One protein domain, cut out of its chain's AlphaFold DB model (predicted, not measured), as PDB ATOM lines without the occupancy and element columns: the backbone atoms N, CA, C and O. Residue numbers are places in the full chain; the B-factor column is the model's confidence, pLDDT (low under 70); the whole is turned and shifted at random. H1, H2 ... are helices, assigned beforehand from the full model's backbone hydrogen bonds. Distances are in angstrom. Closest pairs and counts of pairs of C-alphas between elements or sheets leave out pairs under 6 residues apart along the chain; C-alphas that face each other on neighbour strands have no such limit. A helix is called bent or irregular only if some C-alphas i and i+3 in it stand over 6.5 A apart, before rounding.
ATOM      1  N   ASP A 256      57.066 -19.676  25.878       86.06
ATOM      2  CA  ASP A 256      56.514 -18.799  24.829       86.06
ATOM      3  C   ASP A 256      55.118 -18.259  25.211       86.06
ATOM      4  O   ASP A 256      54.744 -17.170  24.777       86.06
ATOM      5  N   SER A 257      54.366 -18.981  26.050       90.88
ATOM      6  CA  SER A 257      53.039 -18.576  26.548       90.88
ATOM      7  C   SER A 257      53.065 -17.726  27.824       90.88
ATOM      8  O   SER A 257      52.036 -17.193  28.246       90.88
ATOM      9  N   LEU A 258      54.239 -17.564  28.444       90.81
ATOM     10  CA  LEU A 258      54.386 -16.878  29.726       90.81
ATOM     11  C   LEU A 258      53.884 -15.418  29.723       90.81
ATOM     12  O   LEU A 258      53.317 -15.013  30.739       90.81
ATOM     13  N   PRO A 259      54.054 -14.612  28.650       91.19
ATOM     14  CA  PRO A 259      53.496 -13.259  28.602       91.19
ATOM     15  C   PRO A 259      51.973 -13.218  28.786       91.19
ATOM     16  O   PRO A 259      51.491 -12.456  29.611       91.19
ATOM     17  N   GLU A 260      51.222 -14.091  28.112       92.44
ATOM     18  CA  GLU A 260      49.756 -14.124  28.230       92.44
ATOM     19  C   GLU A 260      49.309 -14.565  29.635       92.44
ATOM     20  O   GLU A 260      48.328 -14.070  30.180       92.44
ATOM     21  N   ILE A 261      50.056 -15.479  30.261       94.62
ATOM     22  CA  ILE A 261      49.793 -15.911  31.639       94.62
ATOM     23  C   ILE A 261      50.032 -14.763  32.631       94.62
ATOM     24  O   ILE A 261      49.284 -14.631  33.600       94.62
ATOM     25  N   LYS A 262      51.052 -13.925  32.392       94.25
ATOM     26  CA  LYS A 262      51.299 -12.711  33.186       94.25
ATOM     27  C   LYS A 262      50.144 -11.730  33.070       94.25
ATOM     28  O   LYS A 262      49.670 -11.268  34.101       94.25
ATOM     29  N   ASP A 263      49.656 -11.494  31.855       94.06
ATOM     30  CA  ASP A 263      48.516 -10.603  31.627       94.06
ATOM     31  C   ASP A 263      47.290 -11.071  32.438       94.06
ATOM     32  O   ASP A 263      46.724 -10.288  33.199       94.06
ATOM     33  N   ILE A 264      46.953 -12.370  32.410       94.00
ATOM     34  CA  ILE A 264      45.844 -12.929  33.214       94.00
ATOM     35  C   ILE A 264      46.059 -12.717  34.724       94.00
ATOM     36  O   ILE A 264      45.113 -12.420  35.462       94.00
ATOM     37  N   LEU A 265      47.293 -12.893  35.208       94.94
ATOM     38  CA  LEU A 265      47.629 -12.711  36.622       94.94
ATOM     39  C   LEU A 265      47.517 -11.250  37.077       94.94
ATOM     40  O   LEU A 265      47.113 -11.021  38.221       94.94
ATOM     41  N   ASP A 266      47.852 -10.304  36.198       93.44
ATOM     42  CA  ASP A 266      47.862  -8.863  36.464       93.44
ATOM     43  C   ASP A 266      46.473  -8.216  36.298       93.44
ATOM     44  O   ASP A 266      46.150  -7.243  36.984       93.44
ATOM     45  N   GLU A 267      45.619  -8.763  35.427       93.81
ATOM     46  CA  GLU A 267      44.274  -8.245  35.144       93.81
ATOM     47  C   GLU A 267      43.277  -8.425  36.302       93.81
ATOM     48  O   GLU A 267      42.260  -7.728  36.359       93.81
ATOM     49  N   SER A 268      43.534  -9.352  37.231       88.81
ATOM     50  CA  SER A 268      42.613  -9.679  38.327       88.81
ATOM     51  C   SER A 268      43.323  -9.870  39.674       88.81
ATOM     52  O   SER A 268      44.421 -10.416  39.736       88.81
ATOM     53  N   PRO A 269      42.701  -9.477  40.802       90.06
ATOM     54  CA  PRO A 269      43.262  -9.739  42.122       90.06
ATOM     55  C   PRO A 269      43.137 -11.222  42.501       90.06
ATOM     56  O   PRO A 269      42.215 -11.914  42.073       90.06
ATOM     57  N   SER A 270      44.010 -11.701  43.387       86.44
ATOM     58  CA  SER A 270      43.834 -13.010  44.033       86.44
ATOM     59  C   SER A 270      42.581 -13.021  44.933       86.44
ATOM     60  O   SER A 270      42.332 -12.023  45.621       86.44
ATOM     61  N   PRO A 271      41.781 -14.110  44.956       90.06
ATOM     62  CA  PRO A 271      42.004 -15.393  44.272       90.06
ATOM     63  C   PRO A 271      41.421 -15.479  42.850       90.06
ATOM     64  O   PRO A 271      41.578 -16.510  42.201       90.06
ATOM     65  N   LEU A 272      40.764 -14.422  42.355       90.69
ATOM     66  CA  LEU A 272      40.069 -14.436  41.063       90.69
ATOM     67  C   LEU A 272      41.014 -14.774  39.906       90.69
ATOM     68  O   LEU A 272      40.662 -15.583  39.058       90.69
ATOM     69  N   ASN A 273      42.230 -14.225  39.887       93.44
ATOM     70  CA  ASN A 273      43.209 -14.573  38.851       93.44
ATOM     71  C   ASN A 273      43.548 -16.076  38.810       93.44
ATOM     72  O   ASN A 273      43.674 -16.644  37.729       93.44
ATOM     73  N   LEU A 274      43.634 -16.746  39.963       94.69
ATOM     74  CA  LEU A 274      43.870 -18.189  40.041       94.69
ATOM     75  C   LEU A 274      42.654 -18.993  39.565       94.69
ATOM     76  O   LEU A 274      42.818 -20.034  38.931       94.69
ATOM     77  N   GLU A 275      41.438 -18.511  39.833       93.19
ATOM     78  CA  GLU A 275      40.205 -19.098  39.294       93.19
ATOM     79  C   GLU A 275      40.159 -18.995  37.765       93.19
ATOM     80  O   GLU A 275      39.895 -20.000  37.103       93.19
ATOM     81  N   VAL A 276      40.488 -17.823  37.206       94.75
ATOM     82  CA  VAL A 276      40.561 -17.606  35.750       94.75
ATOM     83  C   VAL A 276      41.618 -18.510  35.121       94.75
ATOM     84  O   VAL A 276      41.337 -19.176  34.128       94.75
ATOM     85  N   LEU A 277      42.810 -18.611  35.717       95.69
ATOM     86  CA  LEU A 277      43.845 -19.532  35.244       95.69
ATOM     87  C   LEU A 277      43.366 -20.989  35.259       95.69
ATOM     88  O   LEU A 277      43.617 -21.738  34.315       95.69
ATOM     89  N   GLN A 278      42.656 -21.408  36.306       94.62
ATOM     90  CA  GLN A 278      42.117 -22.761  36.392       94.62
ATOM     91  C   GLN A 278      41.048 -23.039  35.326       94.62
ATOM     92  O   GLN A 278      41.035 -24.127  34.744       94.62
ATOM     93  N   GLU A 279      40.165 -22.077  35.056       95.00
ATOM     94  CA  GLU A 279      39.183 -22.160  33.972       95.00
ATOM     95  C   GLU A 279      39.875 -22.239  32.606       95.00
ATOM     96  O   GLU A 279      39.596 -23.152  31.825       95.00
ATOM     97  N   GLU A 280      40.851 -21.363  32.363       96.56
ATOM     98  CA  GLU A 280      41.643 -21.330  31.136       96.56
ATOM     99  C   GLU A 280      42.373 -22.660  30.903       96.56
ATOM    100  O   GLU A 280      42.242 -23.259  29.836       96.56
ATOM    101  N   ARG A 281      43.047 -23.215  31.920       96.44
ATOM    102  CA  ARG A 281      43.677 -24.547  31.854       96.44
ATOM    103  C   ARG A 281      42.683 -25.623  31.414       96.44
ATOM    104  O   ARG A 281      42.997 -26.450  30.558       96.44
ATOM    105  N   ASN A 282      41.489 -25.644  32.003       95.50
ATOM    106  CA  ASN A 282      40.476 -26.654  31.696       95.50
ATOM    107  C   ASN A 282      39.932 -26.501  30.264       95.50
ATOM    108  O   ASN A 282      39.743 -27.503  29.561       95.50
ATOM    109  N   ASN A 283      39.730 -25.260  29.815       96.69
ATOM    110  CA  ASN A 283      39.313 -24.943  28.451       96.69
ATOM    111  C   ASN A 283      40.383 -25.358  27.435       96.69
ATOM    112  O   ASN A 283      40.066 -26.037  26.456       96.69
ATOM    113  N   LEU A 284      41.653 -25.045  27.711       97.25
ATOM    114  CA  LEU A 284      42.794 -25.432  26.880       97.25
ATOM    115  C   LEU A 284      42.950 -26.953  26.793       97.25
ATOM    116  O   LEU A 284      43.129 -27.481  25.704       97.25
ATOM    117  N   ILE A 285      42.828 -27.696  27.898       96.50
ATOM    118  CA  ILE A 285      42.886 -29.171  27.861       96.50
ATOM    119  C   ILE A 285      41.752 -29.746  27.004       96.50
ATOM    120  O   ILE A 285      41.952 -30.726  26.278       96.50
ATOM    121  N   THR A 286      40.561 -29.147  27.088       95.25
ATOM    122  CA  THR A 286      39.398 -29.567  26.303       95.25
ATOM    123  C   THR A 286      39.638 -29.328  24.814       95.25
ATOM    124  O   THR A 286      39.512 -30.265  24.032       95.25
ATOM    125  N   SER A 287      40.056 -28.125  24.416       95.44
ATOM    126  CA  SER A 287      40.332 -27.806  23.010       95.44
ATOM    127  C   SER A 287      41.531 -28.588  22.460       95.44
ATOM    128  O   SER A 287      41.469 -29.110  21.348       95.44
ATOM    129  N   PHE A 288      42.587 -28.765  23.259       96.06
ATOM    130  CA  PHE A 288      43.777 -29.529  22.892       96.06
ATOM    131  C   PHE A 288      43.431 -30.976  22.531       96.06
ATOM    132  O   PHE A 288      43.919 -31.494  21.525       96.06
ATOM    133  N   ARG A 289      42.532 -31.615  23.292       94.50
ATOM    134  CA  ARG A 289      42.055 -32.984  23.029       94.50
ATOM    135  C   ARG A 289      41.352 -33.132  21.677       94.50
ATOM    136  O   ARG A 289      41.423 -34.212  21.089       94.50
ATOM    137  N   GLU A 290      40.691 -32.085  21.197       94.12
ATOM    138  CA  GLU A 290      39.966 -32.106  19.923       94.12
ATOM    139  C   GLU A 290      40.895 -31.943  18.711       94.12
ATOM    140  O   GLU A 290      40.529 -32.297  17.591       94.12
ATOM    141  N   THR A 291      42.129 -31.475  18.920       94.25
ATOM    142  CA  THR A 291      43.133 -31.405  17.851       94.25
ATOM    143  C   THR A 291      43.753 -32.775  17.563       94.25
ATOM    144  O   THR A 291      43.944 -33.605  18.456       94.25
ATOM    145  N   THR A 292      44.154 -33.008  16.311       92.12
ATOM    146  CA  THR A 292      44.834 -34.248  15.897       92.12
ATOM    147  C   THR A 292      46.111 -34.502  16.706       92.12
ATOM    148  O   THR A 292      46.337 -35.612  17.197       92.12
ATOM    149  N   LEU A 293      46.940 -33.466  16.881       94.31
ATOM    150  CA  LEU A 293      48.202 -33.563  17.614       94.31
ATOM    151  C   LEU A 293      47.991 -33.695  19.123       94.31
ATOM    152  O   LEU A 293      48.621 -34.547  19.748       94.31
ATOM    153  N   GLY A 294      47.072 -32.926  19.709       95.25
ATOM    154  CA  GLY A 294      46.798 -33.001  21.139       95.25
ATOM    155  C   GLY A 294      46.143 -34.320  21.546       95.25
ATOM    156  O   GLY A 294      46.555 -34.936  22.531       95.25
ATOM    157  N   LYS A 295      45.237 -34.867  20.726       93.81
ATOM    158  CA  LYS A 295      44.736 -36.241  20.897       93.81
ATOM    159  C   LYS A 295      45.871 -37.263  20.869       93.81
ATOM    160  O   LYS A 295      45.923 -38.158  21.715       93.81
ATOM    161  N   SER A 296      46.787 -37.125  19.908       93.94
ATOM    162  CA  SER A 296      47.950 -38.003  19.773       93.94
ATOM    163  C   SER A 296      48.864 -37.947  21.004       93.94
ATOM    164  O   SER A 296      49.264 -39.004  21.501       93.94
ATOM    165  N   TRP A 297      49.120 -36.741  21.523       95.94
ATOM    166  CA  TRP A 297      49.862 -36.486  22.759       95.94
ATOM    167  C   TRP A 297      49.202 -37.158  23.962       95.94
ATOM    168  O   TRP A 297      49.806 -38.025  24.591       95.94
ATOM    169  N   MET A 298      47.937 -36.827  24.242       94.62
ATOM    170  CA  MET A 298      47.222 -37.316  25.425       94.62
ATOM    171  C   MET A 298      47.101 -38.842  25.460       94.62
ATOM    172  O   MET A 298      47.106 -39.432  26.537       94.62
ATOM    173  N   GLN A 299      46.982 -39.500  24.305       92.94
ATOM    174  CA  GLN A 299      46.916 -40.961  24.232       92.94
ATOM    175  C   GLN A 299      48.263 -41.625  24.529       92.94
ATOM    176  O   GLN A 299      48.304 -42.661  25.187       92.94
ATOM    177  N   ARG A 300      49.362 -41.056  24.025       94.62
ATOM    178  CA  ARG A 300      50.689 -41.686  24.074       94.62
ATOM    179  C   ARG A 300      51.455 -41.348  25.343       94.62
ATOM    180  O   ARG A 300      52.123 -42.221  25.881       94.62
ATOM    181  N   MET A 301      51.323 -40.128  25.860       93.25
ATOM    182  CA  MET A 301      52.030 -39.683  27.069       93.25
ATOM    183  C   MET A 301      51.573 -40.385  28.356       93.25
ATOM    184  O   MET A 301      52.194 -40.215  29.396       93.25
ATOM    185  N   GLN A 302      50.543 -41.234  28.279       90.12
ATOM    186  CA  GLN A 302      50.165 -42.162  29.350       90.12
ATOM    187  C   GLN A 302      51.186 -43.293  29.562       90.12
ATOM    188  O   GLN A 302      51.149 -43.974  30.583       90.12
ATOM    189  N   TYR A 303      52.090 -43.511  28.604       88.44
ATOM    190  CA  TYR A 303      53.062 -44.600  28.621       88.44
ATOM    191  C   TYR A 303      54.489 -44.074  28.820       88.44
ATOM    192  O   TYR A 303      54.836 -42.966  28.411       88.44
ATOM    193  N   LYS A 304      55.355 -44.903  29.416       83.56
ATOM    194  CA  LYS A 304      56.743 -44.549  29.781       83.56
ATOM    195  C   LYS A 304      57.606 -44.090  28.591       83.56
ATOM    196  O   LYS A 304      58.493 -43.247  28.758       83.56
ATOM    197  N   ASP A 305      57.364 -44.663  27.417       86.38
ATOM    198  CA  ASP A 305      58.005 -44.386  26.125       86.38
ATOM    199  C   ASP A 305      57.135 -43.502  25.209       86.38
ATOM    200  O   ASP A 305      57.461 -43.298  24.043       86.38
ATOM    201  N   GLY A 306      56.047 -42.929  25.736       91.44
ATOM    202  CA  GLY A 306      55.055 -42.168  24.978       91.44
ATOM    203  C   GLY A 306      55.638 -41.084  24.078       91.44
ATOM    204  O   GLY A 306      55.225 -40.945  22.928       91.44
ATOM    205  N   ILE A 307      56.650 -40.370  24.573       92.19
ATOM    206  CA  ILE A 307      57.334 -39.294  23.850       92.19
ATOM    207  C   ILE A 307      58.005 -39.765  22.550       92.19
ATOM    208  O   ILE A 307      57.989 -39.033  21.566       92.19
ATOM    209  N   GLU A 308      58.531 -40.992  22.500       92.38
ATOM    210  CA  GLU A 308      59.112 -41.559  21.276       92.38
ATOM    211  C   GLU A 308      58.026 -41.744  20.206       92.38
ATOM    212  O   GLU A 308      58.208 -41.390  19.039       92.38
ATOM    213  N   HIS A 309      56.856 -42.246  20.608       93.06
ATOM    214  CA  HIS A 309      55.722 -42.450  19.704       93.06
ATOM    215  C   HIS A 309      55.058 -41.139  19.286       93.06
ATOM    216  O   HIS A 309      54.579 -41.044  18.155       93.06
ATOM    217  N   VAL A 310      55.013 -40.141  20.175       94.62
ATOM    218  CA  VAL A 310      54.560 -38.781  19.845       94.62
ATOM    219  C   VAL A 310      55.484 -38.182  18.799       94.62
ATOM    220  O   VAL A 310      54.998 -37.717  17.775       94.62
ATOM    221  N   ALA A 311      56.797 -38.245  19.020       92.75
ATOM    222  CA  ALA A 311      57.775 -37.691  18.100       92.75
ATOM    223  C   ALA A 311      57.694 -38.348  16.718       92.75
ATOM    224  O   ALA A 311      57.600 -37.650  15.712       92.75
ATOM    225  N   LYS A 312      57.626 -39.687  16.657       91.19
ATOM    226  CA  LYS A 312      57.398 -40.410  15.395       91.19
ATOM    227  C   LYS A 312      56.113 -39.949  14.719       91.19
ATOM    228  O   LYS A 312      56.128 -39.612  13.543       91.19
ATOM    229  N   TYR A 313      55.003 -39.898  15.455       91.69
ATOM    230  CA  TYR A 313      53.731 -39.453  14.891       91.69
ATOM    231  C   TYR A 313      53.820 -38.024  14.342       91.69
ATOM    232  O   TYR A 313      53.450 -37.801  13.194       91.69
ATOM    233  N   PHE A 314      54.340 -37.087  15.132       91.19
ATOM    234  CA  PHE A 314      54.485 -35.686  14.757       91.19
ATOM    235  C   PHE A 314      55.335 -35.537  13.491       91.19
ATOM    236  O   PHE A 314      54.866 -34.982  12.502       91.19
ATOM    237  N   MET A 315      56.537 -36.120  13.473       86.81
ATOM    238  CA  MET A 315      57.453 -36.001  12.332       86.81
ATOM    239  C   MET A 315      56.893 -36.661  11.064       86.81
ATOM    240  O   MET A 315      57.033 -36.112   9.976       86.81
ATOM    241  N   HIS A 316      56.178 -37.786  11.191       85.69
ATOM    242  CA  HIS A 316      55.521 -38.459  10.061       85.69
ATOM    243  C   HIS A 316      54.394 -37.625   9.432       85.69
ATOM    244  O   HIS A 316      54.089 -37.802   8.253       85.69
ATOM    245  N   HIS A 317      53.762 -36.743  10.209       86.00
ATOM    246  CA  HIS A 317      52.643 -35.913   9.758       86.00
ATOM    247  C   HIS A 317      53.046 -34.458   9.503       86.00
ATOM    248  O   HIS A 317      52.207 -33.700   9.030       86.00
ATOM    249  N   LEU A 318      54.309 -34.076   9.743       81.44
ATOM    250  CA  LEU A 318      54.795 -32.694   9.653       81.44
ATOM    251  C   LEU A 318      54.415 -32.008   8.332       81.44
ATOM    252  O   LEU A 318      53.974 -30.865   8.327       81.44
ATOM    253  N   ASN A 319      54.508 -32.730   7.213       76.94
ATOM    254  CA  ASN A 319      54.204 -32.206   5.873       76.94
ATOM    255  C   ASN A 319      52.712 -31.918   5.665       76.94
ATOM    256  O   ASN A 319      52.358 -31.164   4.764       76.94
ATOM    257  N   GLY A 320      51.851 -32.579   6.438       81.44
ATOM    258  CA  GLY A 320      50.405 -32.393   6.410       81.44
ATOM    259  C   GLY A 320      49.914 -31.319   7.378       81.44
ATOM    260  O   GLY A 320      48.739 -30.977   7.308       81.44
ATOM    261  N   LEU A 321      50.781 -30.804   8.254       84.50
ATOM    262  CA  LEU A 321      50.445 -29.761   9.221       84.50
ATOM    263  C   LEU A 321      50.706 -28.374   8.631       84.50
ATOM    264  O   LEU A 321      51.732 -28.145   7.983       84.50
ATOM    265  N   THR A 322      49.851 -27.400   8.924       86.06
ATOM    266  CA  THR A 322      50.176 -25.983   8.703       86.06
ATOM    267  C   THR A 322      51.144 -25.479   9.775       86.06
ATOM    268  O   THR A 322      51.353 -26.136  10.800       86.06
ATOM    269  N   LYS A 323      51.804 -24.339   9.529       82.19
ATOM    270  CA  LYS A 323      52.734 -23.743  10.504       82.19
ATOM    271  C   LYS A 323      51.978 -23.340  11.768       82.19
ATOM    272  O   LYS A 323      52.459 -23.554  12.871       82.19
ATOM    273  N   GLU A 324      50.758 -22.845  11.592       86.19
ATOM    274  CA  GLU A 324      49.849 -22.468  12.666       86.19
ATOM    275  C   GLU A 324      49.463 -23.669  13.534       86.19
ATOM    276  O   GLU A 324      49.492 -23.550  14.753       86.19
ATOM    277  N   GLU A 325      49.151 -24.830  12.943       89.00
ATOM    278  CA  GLU A 325      48.816 -26.044  13.706       89.00
ATOM    279  C   GLU A 325      49.976 -26.515  14.591       89.00
ATOM    280  O   GLU A 325      49.771 -26.915  15.736       89.00
ATOM    281  N   GLU A 326      51.199 -26.452  14.066       87.94
ATOM    282  CA  GLU A 326      52.410 -26.790  14.811       87.94
ATOM    283  C   GLU A 326      52.671 -25.801  15.950       87.94
ATOM    284  O   GLU A 326      52.826 -26.217  17.100       87.94
ATOM    285  N   THR A 327      52.680 -24.502  15.648       86.56
ATOM    286  CA  THR A 327      52.905 -23.459  16.652       86.56
ATOM    287  C   THR A 327      51.844 -23.520  17.744       86.56
ATOM    288  O   THR A 327      52.181 -23.491  18.925       86.56
ATOM    289  N   LEU A 328      50.569 -23.674  17.375       91.06
ATOM    290  CA  LEU A 328      49.468 -23.751  18.329       91.06
ATOM    291  C   LEU A 328      49.569 -24.994  19.215       91.06
ATOM    292  O   LEU A 328      49.272 -24.903  20.405       91.06
ATOM    293  N   PHE A 329      50.001 -26.136  18.674       94.62
ATOM    294  CA  PHE A 329      50.201 -27.353  19.460       94.62
ATOM    295  C   PHE A 329      51.209 -27.135  20.592       94.62
ATOM    296  O   PHE A 329      50.892 -27.406  21.752       94.62
ATOM    297  N   PHE A 330      52.396 -26.617  20.271       93.00
ATOM    298  CA  PHE A 330      53.439 -26.379  21.266       93.00
ATOM    299  C   PHE A 330      53.082 -25.240  22.225       93.00
ATOM    300  O   PHE A 330      53.279 -25.386  23.428       93.00
ATOM    301  N   TYR A 331      52.497 -24.151  21.719       91.88
ATOM    302  CA  TYR A 331      52.050 -23.018  22.532       91.88
ATOM    303  C   TYR A 331      50.969 -23.420  23.542       91.88
ATOM    304  O   TYR A 331      51.057 -23.091  24.721       91.88
ATOM    305  N   THR A 332      49.964 -24.181  23.099       94.69
ATOM    306  CA  THR A 332      48.880 -24.662  23.971       94.69
ATOM    307  C   THR A 332      49.418 -25.613  25.035       94.69
ATOM    308  O   THR A 332      49.021 -25.523  26.195       94.69
ATOM    309  N   LEU A 333      50.332 -26.513  24.655       95.12
ATOM    310  CA  LEU A 333      50.977 -27.428  25.591       95.12
ATOM    311  C   LEU A 333      51.780 -26.661  26.651       95.12
ATOM    312  O   LEU A 333      51.589 -26.906  27.838       95.12
ATOM    313  N   ASP A 334      52.617 -25.709  26.229       93.06
ATOM    314  CA  ASP A 334      53.381 -24.832  27.122       93.06
ATOM    315  C   ASP A 334      52.455 -24.099  28.104       93.06
ATOM    316  O   ASP A 334      52.645 -24.188  29.318       93.06
ATOM    317  N   LYS A 335      51.377 -23.485  27.595       95.12
ATOM    318  CA  LYS A 335      50.409 -22.732  28.403       95.12
ATOM    319  C   LYS A 335      49.726 -23.604  29.454       95.12
ATOM    320  O   LYS A 335      49.695 -23.231  30.624       95.12
ATOM    321  N   ILE A 336      49.229 -24.787  29.077       96.06
ATOM    322  CA  ILE A 336      48.614 -25.735  30.025       96.06
ATOM    323  C   ILE A 336      49.599 -26.084  31.146       96.06
ATOM    324  O   ILE A 336      49.230 -26.057  32.321       96.06
ATOM    325  N   CYS A 337      50.841 -26.411  30.786       93.44
ATOM    326  CA  CYS A 337      51.854 -26.861  31.733       93.44
ATOM    327  C   CYS A 337      52.296 -25.754  32.698       93.44
ATOM    328  O   CYS A 337      52.402 -26.005  33.898       93.44
ATOM    329  N   ILE A 338      52.524 -24.532  32.207       93.38
ATOM    330  CA  ILE A 338      52.918 -23.401  33.059       93.38
ATOM    331  C   ILE A 338      51.775 -23.017  34.000       93.38
ATOM    332  O   ILE A 338      52.013 -22.810  35.190       93.38
ATOM    333  N   ILE A 339      50.535 -22.964  33.500       95.38
ATOM    334  CA  ILE A 339      49.377 -22.679  34.349       95.38
ATOM    335  C   ILE A 339      49.252 -23.734  35.453       95.38
ATOM    336  O   ILE A 339      49.072 -23.376  36.614       95.38
ATOM    337  N   GLU A 340      49.386 -25.021  35.127       94.00
ATOM    338  CA  GLU A 340      49.328 -26.086  36.133       94.00
ATOM    339  C   GLU A 340      50.442 -25.957  37.183       94.00
ATOM    340  O   GLU A 340      50.165 -26.061  38.380       94.00
ATOM    341  N   ASP A 341      51.681 -25.673  36.769       91.25
ATOM    342  CA  ASP A 341      52.797 -25.435  37.691       91.25
ATOM    343  C   ASP A 341      52.500 -24.261  38.646       91.25
ATOM    344  O   ASP A 341      52.744 -24.373  39.852       91.25
ATOM    345  N   ILE A 342      51.945 -23.155  38.128       92.75
ATOM    346  CA  ILE A 342      51.545 -21.981  38.920       92.75
ATOM    347  C   ILE A 342      50.432 -22.349  39.900       92.75
ATOM    348  O   ILE A 342      50.538 -22.026  41.080       92.75
ATOM    349  N   LEU A 343      49.382 -23.047  39.464       92.00
ATOM    350  CA  LEU A 343      48.270 -23.429  40.342       92.00
ATOM    351  C   LEU A 343      48.718 -24.378  41.470       92.00
ATOM    352  O   LEU A 343      48.157 -24.314  42.566       92.00
ATOM    353  N   LYS A 344      49.769 -25.179  41.232       89.00
ATOM    354  CA  LYS A 344      50.455 -26.035  42.220       89.00
ATOM    355  C   LYS A 344      51.443 -25.295  43.140       89.00
ATOM    356  O   LYS A 344      52.046 -25.933  44.001       89.00
ATOM    357  N   GLY A 345      51.619 -23.982  42.991       89.50
ATOM    358  CA  GLY A 345      52.487 -23.186  43.868       89.50
ATOM    359  C   GLY A 345      53.910 -22.946  43.359       89.50
ATOM    360  O   GLY A 345      54.723 -22.425  44.114       89.50
ATOM    361  N   ASN A 346      54.230 -23.297  42.108       89.56
ATOM    362  CA  ASN A 346      55.584 -23.185  41.540       89.56
ATOM    363  C   ASN A 346      55.754 -21.947  40.636       89.56
ATOM    364  O   ASN A 346      56.446 -21.991  39.618       89.56
ATOM    365  N   ALA A 347      55.075 -20.845  40.963       89.62
ATOM    366  CA  ALA A 347      55.130 -19.604  40.185       89.62
ATOM    367  C   ALA A 347      56.509 -18.913  40.229       89.62
ATOM    368  O   ALA A 347      56.912 -18.233  39.281       89.62
ATOM    369  N   ASP A 348      57.266 -19.138  41.302       86.69
ATOM    370  CA  ASP A 348      58.617 -18.621  41.522       86.69
ATOM    371  C   ASP A 348      59.615 -19.085  40.451       86.69
ATOM    372  O   ASP A 348      60.473 -18.303  40.028       86.69
ATOM    373  N   LYS A 349      59.448 -20.309  39.935       84.12
ATOM    374  CA  LYS A 349      60.208 -20.857  38.802       84.12
ATOM    375  C   LYS A 349      60.171 -19.940  37.574       84.12
ATOM    376  O   LYS A 349      61.180 -19.787  36.889       84.12
ATOM    377  N   TYR A 350      59.034 -19.286  37.349       86.00
ATOM    378  CA  TYR A 350      58.791 -18.361  36.239       86.00
ATOM    379  C   TYR A 350      59.005 -16.890  36.628       86.00
ATOM    380  O   TYR A 350      58.716 -15.983  35.845       86.00
ATOM    381  N   ARG A 351      59.530 -16.639  37.839       87.44
ATOM    382  CA  ARG A 351      59.742 -15.306  38.430       87.44
ATOM    383  C   ARG A 351      58.451 -14.497  38.544       87.44
ATOM    384  O   ARG A 351      58.457 -13.282  38.344       87.44
ATOM    385  N   LEU A 352      57.354 -15.182  38.847       89.38
ATOM    386  CA  LEU A 352      56.054 -14.572  39.084       89.38
ATOM    387  C   LEU A 352      55.808 -14.474  40.591       89.38
ATOM    388  O   LEU A 352      55.970 -15.457  41.314       89.38
ATOM    389  N   ASP A 353      55.408 -13.292  41.061       89.94
ATOM    390  CA  ASP A 353      54.994 -13.078  42.450       89.94
ATOM    391  C   ASP A 353      53.484 -13.311  42.574       89.94
ATOM    392  O   ASP A 353      52.671 -12.412  42.361       89.94
ATOM    393  N   VAL A 354      53.104 -14.558  42.863       92.00
ATOM    394  CA  VAL A 354      51.703 -14.978  42.956       92.00
ATOM    395  C   VAL A 354      51.300 -15.149  44.418       92.00
ATOM    396  O   VAL A 354      51.901 -15.917  45.170       92.00
ATOM    397  N   LYS A 355      50.231 -14.457  44.820       89.50
ATOM    398  CA  LYS A 355      49.641 -14.586  46.159       89.50
ATOM    399  C   LYS A 355      48.553 -15.652  46.163       89.50
ATOM    400  O   LYS A 355      47.489 -15.448  45.581       89.50
ATOM    401  N   TYR A 356      48.793 -16.747  46.876       90.44
ATOM    402  CA  TYR A 356      47.812 -17.814  47.073       90.44
ATOM    403  C   TYR A 356      46.919 -17.517  48.288       90.44
ATOM    404  O   TYR A 356      47.439 -17.080  49.320       90.44
ATOM    405  N   PRO A 357      45.593 -17.727  48.196       88.38
ATOM    406  CA  PRO A 357      44.702 -17.572  49.340       88.38
ATOM    407  C   PRO A 357      44.968 -18.658  50.396       88.38
ATOM    408  O   PRO A 357      45.488 -19.736  50.103       88.38
ATOM    409  N   GLU A 358      44.602 -18.375  51.645       84.81
ATOM    410  CA  GLU A 358      44.672 -19.367  52.722       84.81
ATOM    411  C   GLU A 358      43.813 -20.590  52.369       84.81
ATOM    412  O   GLU A 358      42.704 -20.452  51.856       84.81
ATOM    413  N   GLY A 359      44.352 -21.789  52.593       80.88
ATOM    414  CA  GLY A 359      43.672 -23.042  52.271       80.88
ATOM    415  C   GLY A 359      43.597 -23.398  50.781       80.88
ATOM    416  O   GLY A 359      42.963 -24.387  50.417       80.88
ATOM    417  N   TRP A 360      44.272 -22.648  49.895       86.06
ATOM    418  CA  TRP A 360      44.303 -22.940  48.452       86.06
ATOM    419  C   TRP A 360      44.688 -24.394  48.144       86.06
ATOM    420  O   TRP A 360      44.107 -25.029  47.264       86.06
ATOM    421  N   PHE A 361      45.639 -24.920  48.914       83.81
ATOM    422  CA  PHE A 361      46.201 -26.258  48.765       83.81
ATOM    423  C   PHE A 361      45.525 -27.312  49.658       83.81
ATOM    424  O   PHE A 361      45.987 -28.445  49.694       83.81
ATOM    425  N   ASP A 362      44.432 -26.996  50.358       77.06
ATOM    426  CA  ASP A 362      43.811 -27.936  51.309       77.06
ATOM    427  C   ASP A 362      43.215 -29.173  50.617       77.06
ATOM    428  O   ASP A 362      43.221 -30.271  51.170       77.06
ATOM    429  N   ASN A 363      42.759 -29.016  49.370       61.88
ATOM    430  CA  ASN A 363      42.315 -30.126  48.516       61.88
ATOM    431  C   ASN A 363      43.475 -30.830  47.797       61.88
ATOM    432  O   ASN A 363      43.279 -31.862  47.152       61.88
ATOM    433  N   TYR A 364      44.688 -30.293  47.917       52.50
ATOM    434  CA  TYR A 364      45.919 -30.899  47.441       52.50
ATOM    435  C   TYR A 364      46.530 -31.735  48.570       52.50
ATOM    436  O   TYR A 364      47.571 -31.410  49.136       52.50
ATOM    437  N   SER A 365      45.890 -32.861  48.901       43.59
ATOM    438  CA  SER A 365      46.629 -33.946  49.546       43.59
ATOM    439  C   SER A 365      47.594 -34.482  48.494       43.59
ATOM    440  O   SER A 365      47.160 -35.110  47.529       43.59
TER     441      SER A 365
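Overview. This is residues 256 to 365 of the 465 residues of an uncharacterized protein of Prevotella copri (UniProt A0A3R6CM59). Two long helices, H5 and H2, lie side by side at a slant and run opposite ways as the core, with H1 packed on both near one end of the pair and a helical hairpin of H3 and H4 making the other end. The short H6 follows just past the end of H5, and residues 351 to 365 form a tail without a named element at the end away from H4. The printed part has 110 residues, with six named helices in the order H1 to H6 and no named strand; the class is all helix. It is elongated, with spans of 47 by 30 by 23 A, and only just loose, close to compact, with a radius of gyration of the C-alphas of 15.8 A.

Arrangement. H5, residues 323 to 343, touches H2, residues 272 to 290, at a steep tilt of 39 degrees, opposite ways; their closest C-alphas, those of Arg 281 and Ile 336, are 5.4 A apart. H1, residues 258 to 267, touches H5 at residues 335 to 339 alone, at a steep tilt of 52 degrees, the same way, with the C-alphas of Leu 258 and Lys 335 closest at 7.2 A. H1 and H2 form a helical hairpin at a steep tilt of 40 degrees; they touch, closest at the C-alphas of Leu 265 and Asn 273, 5.3 A apart. H2 touches H3, residues 292 to 300, only at the corner, with the C-alphas of Arg 289 and Lys 295 closest at 4.7 A and the lines about perpendicular at 84 degrees. H3 and H4, residues 306 to 320, form a second helical hairpin at a shallow tilt of 16 degrees; they touch, closest at the C-alphas of Arg 300 and Gly 306, 4.5 A apart. H3 is close to H5 but not clearly touching, with the C-alphas of Leu 293 and Phe 329 closest at 6.8 A. H4 and H5 are only just apart, at 8.2 A. H6, residues 347 to 350, is close to H5 but not clearly touching, with the C-alphas of Asp 341 and Ala 347 closest at 6.8 A. Helix packing is mostly crossed, with 1 of 4 pairs at a shallow tilt. Every O i to N i+4 pair is within hydrogen-bond range in H1, H3 and H5, against 14 of 15 in H2 and 9 of 11 in H4; H6 is too short for such a pair.

Along the chain. H5 measures 30.2 A from C-alpha 323 at (52.734, -23.743, 10.504) to C-alpha 343 at (48.270, -23.429, 40.342). H2 measures 27.6 A, H4 21.5 A, H1 14.4 A, H3 12.5 A and H6 5.5 A. H1 begins at C-alpha 258, (54.386, -16.878, 29.726). H4 is irregular: C-alphas 316 and 319 are 7.6 A apart.

Size, cuts and confidence. The two C-alphas farthest apart, those of Asn 319 and Glu 358, are 49.5 A apart. The printed part has no cut, and the five links between helices are tight. The mean pLDDT of the printed part is 90.0; residues 363 to 365 are under 70.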